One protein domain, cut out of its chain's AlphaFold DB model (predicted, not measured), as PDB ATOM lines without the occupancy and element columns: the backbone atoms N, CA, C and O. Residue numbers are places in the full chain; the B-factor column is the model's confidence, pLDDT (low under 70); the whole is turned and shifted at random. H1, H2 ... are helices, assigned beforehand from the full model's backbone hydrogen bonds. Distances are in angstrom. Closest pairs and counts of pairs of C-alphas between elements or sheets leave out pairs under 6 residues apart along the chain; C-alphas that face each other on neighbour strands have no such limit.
ATOM      1  N   GLU A  11      26.929 -45.900 -23.858       89.81
ATOM      2  CA  GLU A  11      27.126 -44.475 -24.124       89.81
ATOM      3  C   GLU A  11      27.369 -44.217 -25.614       89.81
ATOM      4  O   GLU A  11      26.858 -43.241 -26.157       89.81
ATOM      5  N   VAL A  12      28.090 -45.115 -26.295       92.00
ATOM      6  CA  VAL A  12      28.316 -45.025 -27.745       92.00
ATOM      7  C   VAL A  12      26.999 -45.212 -28.502       92.00
ATOM      8  O   VAL A  12      26.663 -44.426 -29.383       92.00
ATOM      9  N   GLU A  13      26.214 -46.210 -28.121       93.19
ATOM     10  CA  GLU A  13      24.936 -46.568 -28.725       93.19
ATOM     11  C   GLU A  13      23.899 -45.473 -28.483       93.19
ATOM     12  O   GLU A  13      23.142 -45.128 -29.391       93.19
ATOM     13  N   GLN A  14      23.894 -44.889 -27.283       93.31
ATOM     14  CA  GLN A  14      23.084 -43.719 -26.964       93.31
ATOM     15  C   GLN A  14      23.475 -42.521 -27.831       93.31
ATOM     16  O   GLN A  14      22.599 -41.935 -28.465       93.31
ATOM     17  N   LEU A  15      24.770 -42.207 -27.936       94.31
ATOM     18  CA  LEU A  15      25.255 -41.105 -28.764       94.31
ATOM     19  C   LEU A  15      24.881 -41.305 -30.241       94.31
ATOM     20  O   LEU A  15      24.388 -40.386 -30.890       94.31
ATOM     21  N   ILE A  16      25.064 -42.510 -30.783       95.31
ATOM     22  CA  ILE A  16      24.673 -42.828 -32.162       95.31
ATOM     23  C   ILE A  16      23.153 -42.684 -32.339       95.31
ATOM     24  O   ILE A  16      22.702 -42.144 -33.351       95.31
ATOM     25  N   ALA A  17      22.349 -43.124 -31.367       95.38
ATOM     26  CA  ALA A  17      20.893 -42.994 -31.411       95.38
ATOM     27  C   ALA A  17      20.422 -41.530 -31.357       95.38
ATOM     28  O   ALA A  17      19.485 -41.173 -32.074       95.38
ATOM     29  N   GLU A  18      21.081 -40.670 -30.576       95.44
ATOM     30  CA  GLU A  18      20.830 -39.219 -30.539       95.44
ATOM     31  C   GLU A  18      21.065 -38.557 -31.906       95.44
ATOM     32  O   GLU A  18      20.347 -37.629 -32.278       95.44
ATOM     33  N   HIS A  19      21.990 -39.106 -32.698       97.06
ATOM     34  CA  HIS A  19      22.270 -38.687 -34.075       97.06
ATOM     35  C   HIS A  19      21.437 -39.452 -35.118       97.06
ATOM     36  O   HIS A  19      21.763 -39.464 -36.305       97.06
ATOM     37  N   GLY A  20      20.364 -40.132 -34.703       96.12
ATOM     38  CA  GLY A  20      19.481 -40.869 -35.608       96.12
ATOM     39  C   GLY A  20      20.155 -42.044 -36.325       96.12
ATOM     40  O   GLY A  20      19.709 -42.444 -37.397       96.12
ATOM     41  N   GLY A  21      21.233 -42.590 -35.757       95.62
ATOM     42  CA  GLY A  21      22.041 -43.639 -36.374       95.62
ATOM     43  C   GLY A  21      23.173 -43.126 -37.267       95.62
ATOM     44  O   GLY A  21      23.930 -43.943 -37.793       95.62
ATOM     45  N   ASP A  22      23.321 -41.810 -37.447       97.31
ATOM     46  CA  ASP A  22      24.418 -41.242 -38.232       97.31
ATOM     47  C   ASP A  22      25.720 -41.206 -37.416       97.31
ATOM     48  O   ASP A  22      26.009 -40.280 -36.655       97.31
ATOM     49  N   VAL A  23      26.535 -42.242 -37.610       96.75
ATOM     50  CA  VAL A  23      27.843 -42.387 -36.956       96.75
ATOM     51  C   VAL A  23      28.820 -41.285 -37.375       96.75
ATOM     52  O   VAL A  23      29.647 -40.859 -36.569       96.75
ATOM     53  N   HIS A  24      28.749 -40.800 -38.618       97.44
ATOM     54  CA  HIS A  24      29.653 -39.749 -39.082       97.44
ATOM     55  C   HIS A  24      29.334 -38.411 -38.415       97.44
ATOM     56  O   HIS A  24      30.265 -37.710 -38.012       97.44
ATOM     57  N   ALA A  25      28.048 -38.088 -38.258       97.31
ATOM     58  CA  ALA A  25      27.609 -36.913 -37.513       97.31
ATOM     59  C   ALA A  25      28.028 -36.998 -36.035       97.31
ATOM     60  O   ALA A  25      28.660 -36.072 -35.535       97.31
ATOM     61  N   ALA A  26      27.800 -38.141 -35.377       97.31
ATOM     62  CA  ALA A  26      28.198 -38.349 -33.982       97.31
ATOM     63  C   ALA A  26      29.710 -38.161 -33.753       97.31
ATOM     64  O   ALA A  26      30.140 -37.516 -32.796       97.31
ATOM     65  N   ILE A  27      30.546 -38.693 -34.653       97.25
ATOM     66  CA  ILE A  27      32.004 -38.510 -34.581       97.25
ATOM     67  C   ILE A  27      32.392 -37.049 -34.839       97.25
ATOM     68  O   ILE A  27      33.303 -36.539 -34.183       97.25
ATOM     69  N   ALA A  28      31.742 -36.373 -35.789       97.69
ATOM     70  CA  ALA A  28      32.019 -34.970 -36.081       97.69
ATOM     71  C   ALA A  28      31.743 -34.076 -34.861       97.69
ATOM     72  O   ALA A  28      32.585 -33.237 -34.528       97.69
ATOM     73  N   ASP A  29      30.637 -34.318 -34.157       96.94
ATOM     74  CA  ASP A  29      30.275 -33.585 -32.945       96.94
ATOM     75  C   ASP A  29      31.266 -33.861 -31.804       96.94
ATOM     76  O   ASP A  29      31.811 -32.917 -31.233       96.94
ATOM     77  N   LEU A  30      31.658 -35.121 -31.569       96.56
ATOM     78  CA  LEU A  30      32.707 -35.450 -30.589       96.56
ATOM     79  C   LEU A  30      34.049 -34.761 -30.883       96.56
ATOM     80  O   LEU A  30      34.753 -34.313 -29.974       96.56
ATOM     81  N   LEU A  31      34.441 -34.693 -32.157       97.50
ATOM     82  CA  LEU A  31      35.662 -33.997 -32.561       97.50
ATOM     83  C   LEU A  31      35.540 -32.484 -32.351       97.50
ATOM     84  O   LEU A  31      36.526 -31.844 -31.972       97.50
ATOM     85  N   SER A  32      34.354 -31.916 -32.570       96.56
ATOM     86  CA  SER A  32      34.055 -30.515 -32.274       96.56
ATOM     87  C   SER A  32      34.179 -30.230 -30.775       96.56
ATOM     88  O   SER A  32      34.944 -29.344 -30.384       96.56
ATOM     89  N   ASP A  33      33.545 -31.047 -29.933       95.94
ATOM     90  CA  ASP A  33      33.590 -30.928 -28.473       95.94
ATOM     91  C   ASP A  33      35.018 -31.042 -27.941       95.94
ATOM     92  O   ASP A  33      35.474 -30.205 -27.156       95.94
ATOM     93  N   ARG A  34      35.787 -32.019 -28.438       96.31
ATOM     94  CA  ARG A  34      37.212 -32.149 -28.114       96.31
ATOM     95  C   ARG A  34      37.980 -30.867 -28.437       96.31
ATOM     96  O   ARG A  34      38.809 -30.432 -27.636       96.31
ATOM     97  N   ASN A  35      37.749 -30.278 -29.607       95.75
ATOM     98  CA  ASN A  35      38.437 -29.054 -30.016       95.75
ATOM     99  C   ASN A  35      38.047 -27.861 -29.132       95.75
ATOM    100  O   ASN A  35      38.907 -27.034 -28.824       95.75
ATOM    101  N   CYS A  36      36.785 -27.773 -28.703       95.25
ATOM    102  CA  CYS A  36      36.330 -26.776 -27.736       95.25
ATOM    103  C   CYS A  36      37.036 -26.946 -26.384       95.25
ATOM    104  O   CYS A  36      37.650 -25.994 -25.905       95.25
ATOM    105  N   LEU A  37      37.067 -28.164 -25.835       95.06
ATOM    106  CA  LEU A  37      37.732 -28.464 -24.561       95.06
ATOM    107  C   LEU A  37      39.237 -28.163 -24.592       95.06
ATOM    108  O   LEU A  37      39.797 -27.658 -23.620       95.06
ATOM    109  N   ILE A  38      39.911 -28.436 -25.715       94.25
ATOM    110  CA  ILE A  38      41.327 -28.080 -25.885       94.25
ATOM    111  C   ILE A  38      41.514 -26.561 -25.813       94.25
ATOM    112  O   ILE A  38      42.395 -26.097 -25.091       94.25
ATOM    113  N   LYS A  39      40.672 -25.783 -26.501       92.38
ATOM    114  CA  LYS A  39      40.734 -24.313 -26.452       92.38
ATOM    115  C   LYS A  39      40.439 -23.779 -25.053       92.38
ATOM    116  O   LYS A  39      41.111 -22.863 -24.594       92.38
ATOM    117  N   GLU A  40      39.470 -24.355 -24.349       93.19
ATOM    118  CA  GLU A  40      39.177 -23.991 -22.958       93.19
ATOM    119  C   GLU A  40      40.371 -24.254 -22.038       93.19
ATOM    120  O   GLU A  40      40.709 -23.405 -21.213       93.19
ATOM    121  N   LEU A  41      41.062 -25.385 -22.216       90.50
ATOM    122  CA  LEU A  41      42.292 -25.690 -21.486       90.50
ATOM    123  C   LEU A  41      43.418 -24.704 -21.811       90.50
ATOM    124  O   LEU A  41      44.136 -24.293 -20.901       90.50
ATOM    125  N   GLU A  42      43.575 -24.308 -23.075       88.38
ATOM    126  CA  GLU A  42      44.531 -23.270 -23.478       88.38
ATOM    127  C   GLU A  42      44.216 -21.935 -22.797       88.38
ATOM    128  O   GLU A  42      45.103 -21.323 -22.197       88.38
ATOM    129  N   TYR A  43      42.954 -21.502 -22.812       87.94
ATOM    130  CA  TYR A  43      42.534 -20.274 -22.142       87.94
ATOM    131  C   TYR A  43      42.718 -20.345 -20.628       87.94
ATOM    132  O   TYR A  43      43.226 -19.395 -20.034       87.94
ATOM    133  N   ALA A  44      42.362 -21.465 -20.000       87.25
ATOM    134  CA  ALA A  44      42.585 -21.677 -18.577       87.25
ATOM    135  C   ALA A  44      44.081 -21.629 -18.243       87.25
ATOM    136  O   ALA A  44      44.468 -20.975 -17.278       87.25
ATOM    137  N   ALA A  45      44.936 -22.254 -19.057       83.19
ATOM    138  CA  ALA A  45      46.386 -22.214 -18.883       83.19
ATOM    139  C   ALA A  45      46.968 -20.800 -19.054       83.19
ATOM    140  O   ALA A  45      47.919 -20.454 -18.362       83.19
ATOM    141  N   LEU A  46      46.402 -19.971 -19.937       83.06
ATOM    142  CA  LEU A  46      46.796 -18.566 -20.091       83.06
ATOM    143  C   LEU A  46      46.311 -17.690 -18.924       83.06
ATOM    144  O   LEU A  46      47.052 -16.827 -18.453       83.06
ATOM    145  N   ALA A  47      45.078 -17.906 -18.456       81.94
ATOM    146  CA  ALA A  47      44.479 -17.166 -17.344       81.94
ATOM    147  C   ALA A  47      45.138 -17.510 -15.999       81.94
ATOM    148  O   ALA A  47      45.349 -16.638 -15.152       81.94
ATOM    149  N   MET A  48      45.513 -18.776 -15.811       71.50
ATOM    150  CA  MET A  48      46.370 -19.221 -14.719       71.50
ATOM    151  C   MET A  48      47.808 -18.780 -15.018       71.50
ATOM    152  O   MET A  48      48.590 -19.529 -15.589       71.50
ATOM    153  N   GLY A  49      48.171 -17.545 -14.653       64.69
ATOM    154  CA  GLY A  49      49.520 -17.013 -14.884       64.69
ATOM    155  C   GLY A  49      50.652 -17.938 -14.390       64.69
ATOM    156  O   GLY A  49      50.431 -18.834 -13.572       64.69
ATOM    157  N   HIS A  50      51.891 -17.667 -14.829       56.47
ATOM    158  CA  HIS A  50      53.115 -18.468 -14.589       56.47
ATOM    159  C   HIS A  50      53.365 -18.922 -13.126       56.47
ATOM    160  O   HIS A  50      54.198 -19.795 -12.892       56.47
ATOM    161  N   GLY A  51      52.682 -18.337 -12.135       55.38
ATOM    162  CA  GLY A  51      52.809 -18.677 -10.715       55.38
ATOM    163  C   GLY A  51      51.876 -19.780 -10.190       55.38
ATOM    164  O   GLY A  51      52.223 -20.394  -9.183       55.38
ATOM    165  N   PHE A  52      50.729 -20.061 -10.828       53.62
ATOM    166  CA  PHE A  52      49.730 -21.008 -10.285       53.62
ATOM    167  C   PHE A  52      49.749 -22.392 -10.945       53.62
ATOM    168  O   PHE A  52      49.565 -23.395 -10.255       53.62
TER     169      PHE A  52
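This is residues 11 to 52 of the 65 residues of an uncharacterized protein of Phyllobacterium bourgognense (UniProt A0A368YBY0). One long helix, H2, makes the length of this domain, and the short helix H1 folds back beside its first end, the two meeting in a corner like an L. Residues 31 to 52, of which 31 to 47 belong to H2, stand free and stick out as a long arm. The printed part has 42 residues with two named helices, H1 then H2, and no named strand; its class is all helix. It is extended, with a radius of gyration of the C-alphas of 15.3 A and spans of 47 by 16 by 9 A.

H1, residues 11 to 18, begins at C-alpha 11 (27.126, -44.475, -24.124) and is 10.4 A long from first to last C-alpha. H2, residues 23 to 47, is 36.0 A long and ends at C-alpha 47 (44.479, -17.166, -17.344).

H1 and H2 only just touch, with 3 pairs of C-alphas within 8 A. H2 touches H1 with residues 23 to 26 alone; the closest C-alphas of the two helices are those of Ile 16 and Val 23, 5.8 A apart. Their lines stand at a steep tilt of 67 degrees, opposite ways. In H1 and H2 every O i to N i+4 pair is within hydrogen-bond range.

The two C-alphas farthest apart, those of Gly 21 and Gly 51, are 47.2 A apart. The printed part has no cut, and the link from H1 to H2 is tight. The mean pLDDT of the printed part is 89.7; residues 49 to 52 are under 70.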